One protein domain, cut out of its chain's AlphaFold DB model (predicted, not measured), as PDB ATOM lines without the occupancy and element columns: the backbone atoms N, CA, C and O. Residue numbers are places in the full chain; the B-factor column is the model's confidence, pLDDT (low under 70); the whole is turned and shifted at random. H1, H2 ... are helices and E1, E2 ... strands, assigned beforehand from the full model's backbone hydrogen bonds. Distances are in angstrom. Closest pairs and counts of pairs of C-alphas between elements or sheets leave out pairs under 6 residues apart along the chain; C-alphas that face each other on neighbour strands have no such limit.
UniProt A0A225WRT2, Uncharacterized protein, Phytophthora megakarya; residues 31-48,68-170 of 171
ATOM      1  N   LYS A  31      50.764  70.090 111.293       74.50
ATOM      2  CA  LYS A  31      50.494  69.376 110.044       74.50
ATOM      3  C   LYS A  31      51.838  68.935 109.465       74.50
ATOM      4  O   LYS A  31      52.657  69.769 109.081       74.50
ATOM      5  N   CYS A  32      52.061  67.626 109.449       81.00
ATOM      6  CA  CYS A  32      53.309  67.041 108.992       81.00
ATOM      7  C   CYS A  32      53.248  66.765 107.491       81.00
ATOM      8  O   CYS A  32      52.264  66.219 106.989       81.00
ATOM      9  N   LYS A  33      54.327  67.074 106.774       84.44
ATOM     10  CA  LYS A  33      54.503  66.699 105.369       84.44
ATOM     11  C   LYS A  33      55.730  65.815 105.228       84.44
ATOM     12  O   LYS A  33      56.803  66.135 105.728       84.44
ATOM     13  N   ARG A  34      55.565  64.684 104.549       84.56
ATOM     14  CA  ARG A  34      56.647  63.728 104.304       84.56
ATOM     15  C   ARG A  34      57.455  64.170 103.086       84.56
ATOM     16  O   ARG A  34      56.880  64.354 102.014       84.56
ATOM     17  N   LEU A  35      58.769  64.310 103.242       86.19
ATOM     18  CA  LEU A  35      59.703  64.596 102.152       86.19
ATOM     19  C   LEU A  35      60.590  63.372 101.914       86.19
ATOM     20  O   LEU A  35      61.395  63.014 102.766       86.19
ATOM     21  N   GLN A  36      60.426  62.729 100.757       86.25
ATOM     22  CA  GLN A  36      61.157  61.517 100.376       86.25
ATOM     23  C   GLN A  36      62.543  61.868  99.816       86.25
ATOM     24  O   GLN A  36      62.717  61.990  98.602       86.25
ATOM     25  N   LEU A  37      63.528  62.031 100.699       84.00
ATOM     26  CA  LEU A  37      64.869  62.500 100.354       84.00
ATOM     27  C   LEU A  37      65.632  61.503  99.471       84.00
ATOM     28  O   LEU A  37      66.251  61.904  98.485       84.00
ATOM     29  N   TYR A  38      65.541  60.205  99.778       79.44
ATOM     30  CA  TYR A  38      66.195  59.153  98.988       79.44
ATOM     31  C   TYR A  38      65.753  59.198  97.518       79.44
ATOM     32  O   TYR A  38      66.582  59.219  96.612       79.44
ATOM     33  N   ASN A  39      64.445  59.334  97.286       81.31
ATOM     34  CA  ASN A  39      63.886  59.442  95.942       81.31
ATOM     35  C   ASN A  39      64.347  60.715  95.228       81.31
ATOM     36  O   ASN A  39      64.672  60.659  94.045       81.31
ATOM     37  N   THR A  40      64.398  61.854  95.927       82.75
ATOM     38  CA  THR A  40      64.891  63.102  95.324       82.75
ATOM     39  C   THR A  40      66.367  63.013  94.940       82.75
ATOM     40  O   THR A  40      66.733  63.476  93.865       82.75
ATOM     41  N   LEU A  41      67.205  62.370  95.759       80.56
ATOM     42  CA  LEU A  41      68.623  62.159  95.452       80.56
ATOM     43  C   LEU A  41      68.810  61.193  94.283       80.56
ATOM     44  O   LEU A  41      69.529  61.514  93.340       80.56
ATOM     45  N   ALA A  42      68.122  60.048  94.308       81.06
ATOM     46  CA  ALA A  42      68.166  59.065  93.230       81.06
ATOM     47  C   ALA A  42      67.716  59.671  91.892       81.06
ATOM     48  O   ALA A  42      68.334  59.415  90.865       81.06
ATOM     49  N   GLN A  43      66.690  60.529  91.893       80.50
ATOM     50  CA  GLN A  43      66.244  61.235  90.688       80.50
ATOM     51  C   GLN A  43      67.245  62.290  90.210       80.50
ATOM     52  O   GLN A  43      67.468  62.411  89.009       80.50
ATOM     53  N   LEU A  44      67.856  63.051  91.123       80.31
ATOM     54  CA  LEU A  44      68.873  64.040  90.759       80.31
ATOM     55  C   LEU A  44      70.108  63.384  90.135       80.31
ATOM     56  O   LEU A  44      70.638  63.908  89.161       80.31
ATOM     57  N   LEU A  45      70.527  62.234  90.668       76.19
ATOM     58  CA  LEU A  45      71.659  61.463  90.154       76.19
ATOM     59  C   LEU A  45      71.300  60.697  88.872       76.19
ATOM     60  O   LEU A  45      72.057  60.734  87.908       76.19
ATOM     61  N   GLY A  46      70.121  60.070  88.813       68.88
ATOM     62  CA  GLY A  46      69.637  59.331  87.640       68.88
ATOM     63  C   GLY A  46      69.357  60.214  86.418       68.88
ATOM     64  O   GLY A  46      69.436  59.746  85.287       68.88
ATOM     65  N   ARG A  47      69.112  61.519  86.604       60.75
ATOM     66  CA  ARG A  47      69.061  62.492  85.496       60.75
ATOM     67  C   ARG A  47      70.420  62.746  84.827       60.75
ATOM     68  O   ARG A  47      70.437  63.404  83.796       60.75
ATOM     69  N   MET A  48      71.535  62.232  85.359       45.00
ATOM     70  CA  MET A  48      72.827  62.247  84.655       45.00
ATOM     71  C   MET A  48      72.971  61.123  83.621       45.00
ATOM     72  O   MET A  48      73.747  61.275  82.685       45.00
ATOM     73  N   MET A  68      58.141  62.149  91.557       52.00
ATOM     74  CA  MET A  68      58.580  63.141  90.576       52.00
ATOM     75  C   MET A  68      57.905  64.495  90.816       52.00
ATOM     76  O   MET A  68      58.566  65.517  90.700       52.00
ATOM     77  N   ALA A  69      56.641  64.495  91.266       65.00
ATOM     78  CA  ALA A  69      55.862  65.703  91.542       65.00
ATOM     79  C   ALA A  69      56.636  66.737  92.382       65.00
ATOM     80  O   ALA A  69      56.903  67.834  91.915       65.00
ATOM     81  N   ALA A  70      57.089  66.356  93.581       76.12
ATOM     82  CA  ALA A  70      57.663  67.309  94.532       76.12
ATOM     83  C   ALA A  70      59.006  67.917  94.085       76.12
ATOM     84  O   ALA A  70      59.297  69.071  94.409       76.12
ATOM     85  N   LEU A  71      59.840  67.149  93.372       84.38
ATOM     86  CA  LEU A  71      61.100  67.669  92.840       84.38
ATOM     87  C   LEU A  71      60.841  68.553  91.620       84.38
ATOM     88  O   LEU A  71      61.415  69.637  91.539       84.38
ATOM     89  N   ASP A  72      59.967  68.128  90.709       83.56
ATOM     90  CA  ASP A  72      59.607  68.906  89.522       83.56
ATOM     91  C   ASP A  72      58.971  70.250  89.902       83.56
ATOM     92  O   ASP A  72      59.369  71.282  89.361       83.56
ATOM     93  N   ASP A  73      58.103  70.274  90.914       85.56
ATOM     94  CA  ASP A  73      57.537  71.509  91.472       85.56
ATOM     95  C   ASP A  73      58.607  72.498  91.901       85.56
ATOM     96  O   ASP A  73      58.513  73.708  91.681       85.56
ATOM     97  N   TYR A  74      59.627  71.970  92.575       89.31
ATOM     98  CA  TYR A  74      60.715  72.767  93.085       89.31
ATOM     99  C   TYR A  74      61.614  73.240  91.938       89.31
ATOM    100  O   TYR A  74      62.005  74.406  91.924       89.31
ATOM    101  N   MET A  75      61.906  72.396  90.943       88.25
ATOM    102  CA  MET A  75      62.703  72.759  89.761       88.25
ATOM    103  C   MET A  75      62.036  73.858  88.933       88.25
ATOM    104  O   MET A  75      62.686  74.849  88.595       88.25
ATOM    105  N   TYR A  76      60.735  73.727  88.687       87.94
ATOM    106  CA  TYR A  76      59.954  74.641  87.855       87.94
ATOM    107  C   TYR A  76      59.217  75.717  88.657       87.94
ATOM    108  O   TYR A  76      58.292  76.357  88.147       87.94
ATOM    109  N   ARG A  77      59.638  75.950  89.908       90.38
ATOM    110  CA  ARG A  77      59.060  76.975  90.783       90.38
ATOM    111  C   ARG A  77      59.129  78.378  90.154       90.38
ATOM    112  O   ARG A  77      60.099  78.676  89.438       90.38
ATOM    113  N   PRO A  78      58.175  79.270  90.482       90.12
ATOM    114  CA  PRO A  78      58.172  80.632  89.962       90.12
ATOM    115  C   PRO A  78      59.428  81.417  90.381       90.12
ATOM    116  O   PRO A  78      60.100  81.097  91.367       90.12
ATOM    117  N   GLU A  79      59.761  82.472  89.629       88.44
ATOM    118  CA  GLU A  79      61.005  83.242  89.828       88.44
ATOM    119  C   GLU A  79      61.114  83.878  91.218       88.44
ATOM    120  O   GLU A  79      62.205  83.952  91.788       88.44
ATOM    121  N   LYS A  80      59.984  84.263  91.823       88.00
ATOM    122  CA  LYS A  80      59.964  84.837  93.177       88.00
ATOM    123  C   LYS A  80      60.529  83.880  94.232       88.00
ATOM    124  O   LYS A  80      61.065  84.325  95.243       88.00
ATOM    125  N   GLN A  81      60.453  82.572  93.995       88.56
ATOM    126  CA  GLN A  81      60.893  81.524  94.909       88.56
ATOM    127  C   GLN A  81      62.291  80.985  94.561       88.56
ATOM    128  O   GLN A  81      62.744  80.016  95.172       88.56
ATOM    129  N   LYS A  82      63.028  81.601  93.625       88.75
ATOM    130  CA  LYS A  82      64.351  81.120  93.178       88.75
ATOM    131  C   LYS A  82      65.361  80.956  94.321       88.75
ATOM    132  O   LYS A  82      66.149  80.017  94.292       88.75
ATOM    133  N   ARG A  83      65.302  81.813  95.345       89.62
ATOM    134  CA  ARG A  83      66.227  81.812  96.498       89.62
ATOM    135  C   ARG A  83      65.826  80.871  97.642       89.62
ATOM    136  O   ARG A  83      66.503  80.834  98.660       89.62
ATOM    137  N   VAL A  84      64.722  80.140  97.512       91.38
ATOM    138  CA  VAL A  84      64.233  79.230  98.556       91.38
ATOM    139  C   VAL A  84      64.815  77.834  98.325       91.38
ATOM    140  O   VAL A  84      64.765  77.349  97.198       91.38
ATOM    141  N   GLY A  85      65.363  77.208  99.373       91.81
ATOM    142  CA  GLY A  85      65.831  75.814  99.357       91.81
ATOM    143  C   GLY A  85      64.685  74.794  99.383       91.81
ATOM    144  O   GLY A  85      63.547  75.138  99.719       91.81
ATOM    145  N   LEU A  86      64.974  73.529  99.063       91.31
ATOM    146  CA  LEU A  86      63.962  72.468  98.941       91.31
ATOM    147  C   LEU A  86      63.194  72.234 100.248       91.31
ATOM    148  O   LEU A  86      61.976  72.036 100.216       91.31
ATOM    149  N   TYR A  87      63.889  72.297 101.388       90.88
ATOM    150  CA  TYR A  87      63.280  72.152 102.709       90.88
ATOM    151  C   TYR A  87      62.218  73.236 102.933       90.88
ATOM    152  O   TYR A  87      61.027  72.955 103.043       90.88
ATOM    153  N   LYS A  88      62.617  74.511 102.879       91.75
ATOM    154  CA  LYS A  88      61.705  75.642 103.104       91.75
ATOM    155  C   LYS A  88      60.587  75.711 102.060       91.75
ATOM    156  O   LYS A  88      59.457  76.073 102.380       91.75
ATOM    157  N   PHE A  89      60.878  75.336 100.815       92.31
ATOM    158  CA  PHE A  89      59.868  75.254  99.767       92.31
ATOM    159  C   PHE A  89      58.791  74.226 100.118       92.31
ATOM    160  O   PHE A  89      57.609  74.572 100.143       92.31
ATOM    161  N   SER A  90      59.206  73.003 100.458       89.69
ATOM    162  CA  SER A  90      58.302  71.900 100.794       89.69
ATOM    163  C   SER A  90      57.446  72.201 102.023       89.69
ATOM    164  O   SER A  90      56.289  71.783 102.064       89.69
ATOM    165  N   MET A  91      58.002  72.950 102.978       89.50
ATOM    166  CA  MET A  91      57.366  73.368 104.227       89.50
ATOM    167  C   MET A  91      56.232  74.380 104.013       89.50
ATOM    168  O   MET A  91      55.197  74.323 104.675       89.50
ATOM    169  N   LYS A  92      56.446  75.329 103.094       90.12
ATOM    170  CA  LYS A  92      55.604  76.522 102.948       90.12
ATOM    171  C   LYS A  92      54.611  76.444 101.793       90.12
ATOM    172  O   LYS A  92      53.626  77.178 101.811       90.12
ATOM    173  N   HIS A  93      54.838  75.581 100.803       89.56
ATOM    174  CA  HIS A  93      54.057  75.587  99.567       89.56
ATOM    175  C   HIS A  93      53.290  74.285  99.304       89.56
ATOM    176  O   HIS A  93      53.706  73.183  99.683       89.56
ATOM    177  N   PHE A  94      52.172  74.438  98.594       87.19
ATOM    178  CA  PHE A  94      51.299  73.359  98.137       87.19
ATOM    179  C   PHE A  94      50.725  73.666  96.751       87.19
ATOM    180  O   PHE A  94      50.883  74.772  96.238       87.19
ATOM    181  N   TRP A  95      50.047  72.692  96.146       83.31
ATOM    182  CA  TRP A  95      49.374  72.875  94.860       83.31
ATOM    183  C   TRP A  95      47.962  73.411  95.042       83.31
ATOM    184  O   TRP A  95      47.128  72.783  95.691       83.31
ATOM    185  N   GLY A  96      47.685  74.551  94.421       81.06
ATOM    186  CA  GLY A  96      46.332  75.046  94.201       81.06
ATOM    187  C   GLY A  96      45.902  74.789  92.761       81.06
ATOM    188  O   GLY A  96      46.745  74.704  91.873       81.06
ATOM    189  N   ARG A  97      44.596  74.675  92.506       82.94
ATOM    190  CA  ARG A  97      44.084  74.691  91.129       82.94
ATOM    191  C   ARG A  97      44.130  76.109  90.576       82.94
ATOM    192  O   ARG A  97      43.840  77.062  91.300       82.94
ATOM    193  N   ILE A  98      44.456  76.232  89.294       84.62
ATOM    194  CA  ILE A  98      44.371  77.515  88.597       84.62
ATOM    195  C   ILE A  98      42.899  77.921  88.478       84.62
ATOM    196  O   ILE A  98      42.020  77.111  88.189       84.62
ATOM    197  N   THR A  99      42.640  79.200  88.716       85.44
ATOM    198  CA  THR A  99      41.338  79.851  88.566       85.44
ATOM    199  C   THR A  99      41.515  81.134  87.760       85.44
ATOM    200  O   THR A  99      42.637  81.599  87.557       85.44
ATOM    201  N   LYS A 100      40.414  81.749  87.311       82.69
ATOM    202  CA  LYS A 100      40.463  82.990  86.515       82.69
ATOM    203  C   LYS A 100      41.144  84.161  87.248       82.69
ATOM    204  O   LYS A 100      41.633  85.073  86.594       82.69
ATOM    205  N   SER A 101      41.192  84.130  88.582       84.62
ATOM    206  CA  SER A 101      41.839  85.143  89.428       84.62
ATOM    207  C   SER A 101      43.289  84.808  89.805       84.62
ATOM    208  O   SER A 101      43.936  85.583  90.511       84.62
ATOM    209  N   THR A 102      43.830  83.667  89.363       84.44
ATOM    210  CA  THR A 102      45.189  83.245  89.715       84.44
ATOM    211  C   THR A 102      46.234  84.154  89.059       84.44
ATOM    212  O   THR A 102      46.289  84.305  87.841       84.44
ATOM    213  N   SER A 103      47.114  84.739  89.875       85.56
ATOM    214  CA  SER A 103      48.201  85.602  89.398       85.56
ATOM    215  C   SER A 103      49.262  84.824  88.616       85.56
ATOM    216  O   SER A 103      49.696  83.749  89.029       85.56
ATOM    217  N   LYS A 104      49.800  85.428  87.546       84.69
ATOM    218  CA  LYS A 104      50.922  84.864  86.769       84.69
ATOM    219  C   LYS A 104      52.186  84.626  87.605       84.69
ATOM    220  O   LYS A 104      53.026  83.815  87.241       84.69
ATOM    221  N   GLN A 105      52.323  85.310  88.740       85.44
ATOM    222  CA  GLN A 105      53.503  85.221  89.607       85.44
ATOM    223  C   GLN A 105      53.579  83.923  90.423       85.44
ATOM    224  O   GLN A 105      54.632  83.628  90.985       85.44
ATOM    225  N   VAL A 106      52.472  83.180  90.522       84.81
ATOM    226  CA  VAL A 106      52.403  81.893  91.235       84.81
ATOM    227  C   VAL A 106      52.326  80.696  90.287       84.81
ATOM    228  O   VAL A 106      52.213  79.560  90.744       84.81
ATOM    229  N   LEU A 107      52.385  80.934  88.975       86.12
ATOM    230  CA  LEU A 107      52.381  79.876  87.970       86.12
ATOM    231  C   LEU A 107      53.762  79.226  87.870       86.12
ATOM    232  O   LEU A 107      54.794  79.895  87.983       86.12
ATOM    233  N   PHE A 108      53.769  77.913  87.656       85.75
ATOM    234  CA  PHE A 108      54.992  77.178  87.359       85.75
ATOM    235  C   PHE A 108      55.549  77.579  85.988       85.75
ATOM    236  O   PHE A 108      54.848  78.129  85.139       85.75
ATOM    237  N   GLN A 109      56.834  77.311  85.764       84.94
ATOM    238  CA  GLN A 109      57.454  77.537  84.460       84.94
ATOM    239  C   GLN A 109      56.879  76.595  83.391       84.94
ATOM    240  O   GLN A 109      56.470  75.479  83.703       84.94
ATOM    241  N   LEU A 110      56.938  77.008  82.117       76.81
ATOM    242  CA  LEU A 110      56.369  76.284  80.963       76.81
ATOM    243  C   LEU A 110      56.833  74.822  80.793       76.81
ATOM    244  O   LEU A 110      56.233  74.075  80.033       76.81
ATOM    245  N   ARG A 111      57.909  74.410  81.467       74.94
ATOM    246  CA  ARG A 111      58.449  73.042  81.418       74.94
ATOM    247  C   ARG A 111      57.902  72.126  82.527       74.94
ATOM    248  O   ARG A 111      58.338  70.983  82.637       74.94
ATOM    249  N   HIS A 112      56.979  72.612  83.358       78.31
ATOM    250  CA  HIS A 112      56.360  71.826  84.424       78.31
ATOM    251  C   HIS A 112      55.332  70.825  83.857       78.31
ATOM    252  O   HIS A 112      54.514  71.221  83.037       78.31
ATOM    253  N   PRO A 113      55.295  69.545  84.275       67.44
ATOM    254  CA  PRO A 113      54.432  68.557  83.618       67.44
ATOM    255  C   PRO A 113      52.921  68.897  83.644       67.44
ATOM    256  O   PRO A 113      52.235  68.598  82.669       67.44
ATOM    257  N   PRO A 114      52.387  69.545  84.704       68.44
ATOM    258  CA  PRO A 114      51.062  70.178  84.663       68.44
ATOM    259  C   PRO A 114      51.110  71.719  84.786       68.44
ATOM    260  O   PRO A 114      50.695  72.266  85.811       68.44
ATOM    261  N   VAL A 115      51.601  72.441  83.769       66.88
ATOM    262  CA  VAL A 115      51.641  73.928  83.776       66.88
ATOM    263  C   VAL A 115      50.247  74.553  83.900       66.88
ATOM    264  O   VAL A 115      50.060  75.495  84.663       66.88
ATOM    265  N   ASP A 116      49.261  74.008  83.183       70.25
ATOM    266  CA  ASP A 116      47.986  74.706  82.942       70.25
ATOM    267  C   ASP A 116      46.880  74.346  83.938       70.25
ATOM    268  O   ASP A 116      45.786  74.906  83.905       70.25
ATOM    269  N   THR A 117      47.142  73.405  84.849       78.50
ATOM    270  CA  THR A 117      46.136  72.918  85.808       78.50
ATOM    271  C   THR A 117      46.373  73.417  87.231       78.50
ATOM    272  O   THR A 117      45.414  73.664  87.970       78.50
ATOM    273  N   TYR A 118      47.637  73.576  87.631       83.25
ATOM    274  CA  TYR A 118      48.010  73.854  89.015       83.25
ATOM    275  C   TYR A 118      48.919  75.076  89.142       83.25
ATOM    276  O   TYR A 118      49.750  75.359  88.287       83.25
ATOM    277  N   CYS A 119      48.779  75.785  90.257       85.00
ATOM    278  CA  CYS A 119      49.627  76.898  90.659       85.00
ATOM    279  C   CYS A 119      50.192  76.676  92.063       85.00
ATOM    280  O   CYS A 119      49.713  75.839  92.834       85.00
ATOM    281  N   LEU A 120      51.191  77.475  92.420       88.69
ATOM    282  CA  LEU A 120      51.837  77.408  93.720       88.69
ATOM    283  C   LEU A 120      51.050  78.200  94.776       88.69
ATOM    284  O   LEU A 120      50.998  79.429  94.752       88.69
ATOM    285  N   GLY A 121      50.460  77.491  95.733       86.75
ATOM    286  CA  GLY A 121      49.870  78.061  96.942       86.75
ATOM    287  C   GLY A 121      50.896  78.210  98.066       86.75
ATOM    288  O   GLY A 121      51.927  77.535  98.083       86.75
ATOM    289  N   THR A 122      50.602  79.077  99.037       88.00
ATOM    290  CA  THR A 122      51.394  79.235 100.269       88.00
ATOM    291  C   THR A 122      50.529  78.950 101.485       88.00
ATOM    292  O   THR A 122      49.398  79.423 101.579       88.00
ATOM    293  N   HIS A 123      51.036  78.144 102.413       85.38
ATOM    294  CA  HIS A 123      50.360  77.912 103.681       85.38
ATOM    295  C   HIS A 123      50.460  79.152 104.573       85.38
ATOM    296  O   HIS A 123      51.505  79.801 104.631       85.38
ATOM    297  N   SER A 124      49.383  79.445 105.306       84.00
ATOM    298  CA  SER A 124      49.368  80.502 106.327       84.00
ATOM    299  C   SER A 124      50.242  80.163 107.536       84.00
ATOM    300  O   SER A 124      50.764  81.063 108.189       84.00
ATOM    301  N   ARG A 125      50.424  78.869 107.824       83.38
ATOM    302  CA  ARG A 125      51.327  78.342 108.853       83.38
ATOM    303  C   ARG A 125      52.266  77.326 108.224       83.38
ATOM    304  O   ARG A 125      51.825  76.501 107.424       83.38
ATOM    305  N   GLU A 126      53.543  77.390 108.573       83.94
ATOM    306  CA  GLU A 126      54.536  76.461 108.039       83.94
ATOM    307  C   GLU A 126      54.280  75.036 108.563       83.94
ATOM    308  O   GLU A 126      53.889  74.838 109.714       83.94
ATOM    309  N   LEU A 127      54.446  74.042 107.689       85.12
ATOM    310  CA  LEU A 127      54.264  72.629 108.030       85.12
ATOM    311  C   LEU A 127      55.511  72.064 108.709       85.12
ATOM    312  O   LEU A 127      56.615  72.518 108.447       85.12
ATOM    313  N   VAL A 128      55.383  71.011 109.510       85.25
ATOM    314  CA  VAL A 128      56.574  70.287 109.987       85.25
ATOM    315  C   VAL A 128      56.976  69.265 108.928       85.25
ATOM    316  O   VAL A 128      56.157  68.455 108.489       85.25
ATOM    317  N   LEU A 129      58.229  69.302 108.472       85.75
ATOM    318  CA  LEU A 129      58.721  68.330 107.500       85.75
ATOM    319  C   LEU A 129      59.271  67.091 108.197       85.75
ATOM    320  O   LEU A 129      60.194  67.169 109.000       85.75
ATOM    321  N   VAL A 130      58.736  65.936 107.816       85.88
ATOM    322  CA  VAL A 130      59.275  64.626 108.178       85.88
ATOM    323  C   VAL A 130      60.130  64.155 107.010       85.88
ATOM    324  O   VAL A 130      59.609  63.779 105.956       85.88
ATOM    325  N   ILE A 131      61.446  64.229 107.180       85.00
ATOM    326  CA  ILE A 131      62.410  63.807 106.164       85.00
ATOM    327  C   ILE A 131      62.513  62.284 106.216       85.00
ATOM    328  O   ILE A 131      62.912  61.709 107.223       85.00
ATOM    329  N   LEU A 132      62.123  61.634 105.125       84.19
ATOM    330  CA  LEU A 132      62.225  60.192 104.948       84.19
ATOM    331  C   LEU A 132      63.455  59.900 104.093       84.19
ATOM    332  O   LEU A 132      63.513  60.271 102.918       84.19
ATOM    333  N   GLY A 133      64.459  59.272 104.691       79.19
ATOM    334  CA  GLY A 133      65.737  59.006 104.047       79.19
ATOM    335  C   GLY A 133      66.847  58.797 105.071       79.19
ATOM    336  O   GLY A 133      66.548  58.521 106.234       79.19
ATOM    337  N   PRO A 134      68.116  58.926 104.649       72.25
ATOM    338  CA  PRO A 134      69.252  58.814 105.551       72.25
ATOM    339  C   PRO A 134      69.093  59.796 106.714       72.25
ATOM    340  O   PRO A 134      68.903  60.995 106.493       72.25
ATOM    341  N   SER A 135      69.142  59.276 107.940       68.38
ATOM    342  CA  SER A 135      69.163  60.116 109.136       68.38
ATOM    343  C   SER A 135      70.445  60.946 109.131       68.38
ATOM    344  O   SER A 135      71.488  60.447 108.713       68.38
ATOM    345  N   MET A 136      70.371  62.196 109.586       68.56
ATOM    346  CA  MET A 136      71.550  63.007 109.897       68.56
ATOM    347  C   MET A 136      71.893  62.755 111.370       68.56
ATOM    348  O   MET A 136      71.211  63.312 112.230       68.56
ATOM    349  N   PRO A 137      72.876  61.898 111.703       60.97
ATOM    350  CA  PRO A 137      73.250  61.650 113.088       60.97
ATOM    351  C   PRO A 137      74.051  62.832 113.631       60.97
ATOM    352  O   PRO A 137      74.659  63.586 112.864       60.97
ATOM    353  N   TYR A 138      74.094  62.945 114.957       58.94
ATOM    354  CA  TYR A 138      74.990  63.861 115.653       58.94
ATOM    355  C   TYR A 138      76.451  63.614 115.234       58.94
ATOM    356  O   TYR A 138      76.826  62.507 114.837       58.94
ATOM    357  N   THR A 139      77.251  64.679 115.228       60.84
ATOM    358  CA  THR A 139      78.665  64.667 114.837       60.84
ATOM    359  C   THR A 139      79.451  63.711 115.732       60.84
ATOM    360  O   THR A 139      79.718  64.044 116.880       60.84
ATOM    361  N   ASN A 140      79.807  62.541 115.202       66.12
ATOM    362  CA  ASN A 140      80.843  61.674 115.760       66.12
ATOM    363  C   ASN A 140      82.125  61.886 114.955       66.12
ATOM    364  O   ASN A 140      82.054  62.141 113.754       66.12
ATOM    365  N   GLU A 141      83.276  61.770 115.605       69.00
ATOM    366  CA  GLU A 141      84.582  61.982 114.972       69.00
ATOM    367  C   GLU A 141      85.000  60.793 114.074       69.00
ATOM    368  O   GLU A 141      85.753  60.979 113.125       69.00
ATOM    369  N   ASP A 142      84.398  59.609 114.257       72.00
ATOM    370  CA  ASP A 142      84.732  58.360 113.540       72.00
ATOM    371  C   ASP A 142      83.989  58.155 112.200       72.00
ATOM    372  O   ASP A 142      83.579  57.045 111.844       72.00
ATOM    373  N   LEU A 143      83.725  59.223 111.449       75.62
ATOM    374  CA  LEU A 143      82.942  59.130 110.211       75.62
ATOM    375  C   LEU A 143      83.818  58.816 108.997       75.62
ATOM    376  O   LEU A 143      84.758  59.542 108.695       75.62
ATOM    377  N   THR A 144      83.445  57.788 108.231       82.75
ATOM    378  CA  THR A 144      84.048  57.508 106.920       82.75
ATOM    379  C   THR A 144      83.782  58.634 105.916       82.75
ATOM    380  O   THR A 144      82.714  59.258 105.923       82.75
ATOM    381  N   GLU A 145      84.731  58.860 105.002       83.19
ATOM    382  CA  GLU A 145      84.644  59.908 103.973       83.19
ATOM    383  C   GLU A 145      83.361  59.811 103.132       83.19
ATOM    384  O   GLU A 145      82.706  60.823 102.872       83.19
ATOM    385  N   ASP A 146      82.926  58.596 102.792       82.12
ATOM    386  CA  ASP A 146      81.686  58.355 102.043       82.12
ATOM    387  C   ASP A 146      80.442  58.878 102.771       82.12
ATOM    388  O   ASP A 146      79.525  59.446 102.164       82.12
ATOM    389  N   VAL A 147      80.410  58.725 104.096       81.50
ATOM    390  CA  VAL A 147      79.306  59.192 104.936       81.50
ATOM    391  C   VAL A 147      79.320  60.717 105.018       81.50
ATOM    392  O   VAL A 147      78.260  61.343 104.925       81.50
ATOM    393  N   ILE A 148      80.499  61.333 105.124       81.88
ATOM    394  CA  ILE A 148      80.661  62.795 105.095       81.88
ATOM    395  C   ILE A 148      80.205  63.359 103.741       81.88
ATOM    396  O   ILE A 148      79.443  64.336 103.693       81.88
ATOM    397  N   ALA A 149      80.596  62.720 102.638       83.00
ATOM    398  CA  ALA A 149      80.202  63.111 101.291       83.00
ATOM    399  C   ALA A 149      78.682  62.997 101.087       83.00
ATOM    400  O   ALA A 149      78.049  63.924 100.571       83.00
ATOM    401  N   LEU A 150      78.065  61.900 101.540       82.44
ATOM    402  CA  LEU A 150      76.613  61.718 101.487       82.44
ATOM    403  C   LEU A 150      75.877  62.804 102.286       82.44
ATOM    404  O   LEU A 150      74.928  63.405 101.779       82.44
ATOM    405  N   ARG A 151      76.327  63.101 103.510       81.44
ATOM    406  CA  ARG A 151      75.731  64.138 104.373       81.44
ATOM    407  C   ARG A 151      75.848  65.530 103.770       81.44
ATOM    408  O   ARG A 151      74.875  66.283 103.771       81.44
ATOM    409  N   SER A 152      77.004  65.841 103.193       84.56
ATOM    410  CA  SER A 152      77.232  67.096 102.475       84.56
ATOM    411  C   SER A 152      76.253  67.242 101.307       84.56
ATOM    412  O   SER A 152      75.590  68.270 101.173       84.56
ATOM    413  N   ARG A 153      76.063  66.181 100.509       85.12
ATOM    414  CA  ARG A 153      75.077  66.165  99.413       85.12
ATOM    415  C   ARG A 153      73.650  66.382  99.923       85.12
ATOM    416  O   ARG A 153      72.909  67.161  99.328       85.12
ATOM    417  N   ILE A 154      73.274  65.741 101.030       85.62
ATOM    418  CA  ILE A 154      71.959  65.913 101.666       85.62
ATOM    419  C   ILE A 154      71.743  67.365 102.102       85.62
ATOM    420  O   ILE A 154      70.713  67.957 101.774       85.62
ATOM    421  N   ALA A 155      72.712  67.952 102.806       87.69
ATOM    422  CA  ALA A 155      72.633  69.330 103.278       87.69
ATOM    423  C   ALA A 155      72.505  70.319 102.109       87.69
ATOM    424  O   ALA A 155      71.644  71.203 102.132       87.69
ATOM    425  N   LEU A 156      73.291  70.124 101.046       89.19
ATOM    426  CA  LEU A 156      73.204  70.935  99.834       89.19
ATOM    427  C   LEU A 156      71.814  70.835  99.196       89.19
ATOM    428  O   LEU A 156      71.206  71.857  98.900       89.19
ATOM    429  N   VAL A 157      71.266  69.630  99.037       88.81
ATOM    430  CA  VAL A 157      69.934  69.447  98.441       88.81
ATOM    431  C   VAL A 157      68.827  70.055  99.309       88.81
ATOM    432  O   VAL A 157      67.880  70.635  98.789       88.81
ATOM    433  N   LEU A 158      68.913  69.978 100.634       89.12
ATOM    434  CA  LEU A 158      67.859  70.523 101.491       89.12
ATOM    435  C   LEU A 158      67.898  72.053 101.583       89.12
ATOM    436  O   LEU A 158      66.840  72.695 101.538       89.12
ATOM    437  N   PHE A 159      69.094  72.635 101.696       90.25
ATOM    438  CA  PHE A 159      69.262  74.031 102.107       90.25
ATOM    439  C   PHE A 159      69.808  74.953 101.015       90.25
ATOM    440  O   PHE A 159      69.445  76.131 101.002       90.25
ATOM    441  N   LYS A 160      70.611  74.456 100.063       91.06
ATOM    442  CA  LYS A 160      71.106  75.276  98.947       91.06
ATOM    443  C   LYS A 160      69.995  75.429  97.900       91.06
ATOM    444  O   LYS A 160      69.404  74.436  97.482       91.06
ATOM    445  N   PRO A 161      69.669  76.646  97.438       92.00
ATOM    446  CA  PRO A 161      68.723  76.818  96.342       92.00
ATOM    447  C   PRO A 161      69.289  76.258  95.032       92.00
ATOM    448  O   PRO A 161      70.384  76.627  94.614       92.00
ATOM    449  N   PHE A 162      68.532  75.407  94.337       91.19
ATOM    450  CA  PHE A 162      68.965  74.816  93.064       91.19
ATOM    451  C   PHE A 162      67.796  74.653  92.086       91.19
ATOM    452  O   PHE A 162      66.633  74.644  92.489       91.19
ATOM    453  N   ARG A 163      68.099  74.586  90.785       87.38
ATOM    454  CA  ARG A 163      67.175  74.189  89.698       87.38
ATOM    455  C   ARG A 163      67.730  73.032  88.856       87.38
ATOM    456  O   ARG A 163      67.133  72.632  87.869       87.38
ATOM    457  N   GLY A 164      68.886  72.518  89.250       83.12
ATOM    458  CA  GLY A 164      69.594  71.432  88.595       83.12
ATOM    459  C   GLY A 164      70.863  71.114  89.374       83.12
ATOM    460  O   GLY A 164      71.252  71.876  90.266       83.12
ATOM    461  N   LEU A 165      71.497  69.993  89.037       79.31
ATOM    462  CA  LEU A 165      72.683  69.499  89.737       79.31
ATOM    463  C   LEU A 165      73.873  70.471  89.644       79.31
ATOM    464  O   LEU A 165      74.582  70.662  90.626       79.31
ATOM    465  N   LEU A 166      74.038  71.153  88.506       82.19
ATOM    466  CA  LEU A 166      75.107  72.141  88.293       82.19
ATOM    467  C   LEU A 166      75.093  73.257  89.350       82.19
ATOM    468  O   LEU A 166      76.139  73.703  89.807       82.19
ATOM    469  N   ASN A 167      73.907  73.651  89.821       82.56
ATOM    470  CA  ASN A 167      73.778  74.678  90.856       82.56
ATOM    471  C   ASN A 167      74.204  74.164  92.240       82.56
ATOM    472  O   ASN A 167      74.537  74.961  93.114       82.56
ATOM    473  N   LEU A 168      74.152  72.847  92.465       79.44
ATOM    474  CA  LEU A 168      74.575  72.229  93.722       79.44
ATOM    475  C   LEU A 168      76.099  72.137  93.790       79.44
ATOM    476  O   LEU A 168      76.662  72.518  94.814       79.44
ATOM    477  N   VAL A 169      76.732  71.711  92.692       74.06
ATOM    478  CA  VAL A 169      78.184  71.470  92.583       74.06
ATOM    479  C   VAL A 169      78.993  72.750  92.342       74.06
ATOM    480  O   VAL A 169      80.193  72.721  92.550       74.06
ATOM    481  N   GLY A 170      78.340  73.850  91.940       63.88
ATOM    482  CA  GLY A 170      78.963  75.097  91.469       63.88
ATOM    483  C   GLY A 170      80.367  75.421  92.002       63.88
ATOM    484  O   GLY A 170      80.511  75.591  93.211       63.88
TER     485      GLY A 170
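AT A GLANCE: This is residues 31 to 48 and 68 to 170 of the 171 residues of an uncharacterized protein of Phytophthora megakarya (UniProt A0A225WRT2). An elongated domain has a core of short helices, H1, H2 and H3, with the inner end of H4; a small two-strand parallel sheet, E1 and E4, packs on H3, and an antiparallel hairpin, E2 and E3, lies toward one end of the long axis. H4 runs from the core toward the other end, where residues 138 to 146 stick out, and short H5 sits close to H4 and H1. The 121 printed residues hold five named helices and four named strands, in the order E1 H1 H2 H3 E2 E3 E4 H4 H5, and the class is mixed, helices and strands. The whole is compact, with a radius of gyration of the C-alphas of 15.7 A, and spans 57 by 33 by 21 A.

IN THESE COORDINATES: E1, residues 32 to 36, begins with C-alpha 32 at (53.309, 67.041, 108.992) and is 12.9 A long. H1 is residues 37 to 46, 13.9 A; H2 is residues 68 to 75, 10.5 A; H3 is residues 86 to 92, 10.1 A. E2 is residues 93 to 97, 13.1 A; E3 is residues 118 to 122, 12.9 A; E4 is residues 128 to 132, 12.6 A. H4, residues 145 to 159, is the longest helix, 21.0 A, with C-alpha 145 at (84.644, 59.908, 103.973). H5, residues 165 to 169, is 6.5 A long and ends with C-alpha 169 at (78.184, 71.470, 92.583).

HOW THE PARTS SIT: E1 and E4 are parallel, at 29 degrees, with N 33 and O 128 2.9 A apart, within hydrogen-bond range. The closest C-alphas of H3 and E4 are those of Met 91 and Leu 129, 6.2 A. H1 and H2 only just touch, with 3 pairs of C-alphas within 8 A, the closest Thr 40 and Leu 71 at 6.4 A; they are about perpendicular, at 77 degrees. H2 and H3 also only just touch, with 3 such pairs, the closest Tyr 74 and Leu 86 at 6.7 A; they are about perpendicular, at 84 degrees. H3 touches H4, with residues 157 to 159 of H4 alone; the closest C-alphas are Tyr 87 and Leu 158, 5.0 A. They run the same way at a steep tilt of 37 degrees, only just steep. H4 and H5 are close but not clearly touching, the closest C-alphas being Leu 156 and Leu 168 at 6.4 A. The hairpin E2 and E3 is antiparallel, at 139 degrees, with N 96 and O 119 2.9 A apart, within hydrogen-bond range; H2 and E2 are near each other, with 6 pairs of C-alphas within 10 A. In H1, H2, H3, H4 and H5 every O i to N i+4 pair is within hydrogen-bond range.

THE WHOLE: The two C-alphas farthest apart, of Lys 100 and Asp 142, are 57.4 A apart. Residues 49 to 67 are not printed, and C-alphas 48 and 68 are 15.5 A apart across this cut. The links E2 to E3 and E4 to H4 are long. Mean pLDDT of the printed part is 81.6; residues 46 to 48, 68 to 69, 113 to 115, 135 to 141 and 170 are under 70.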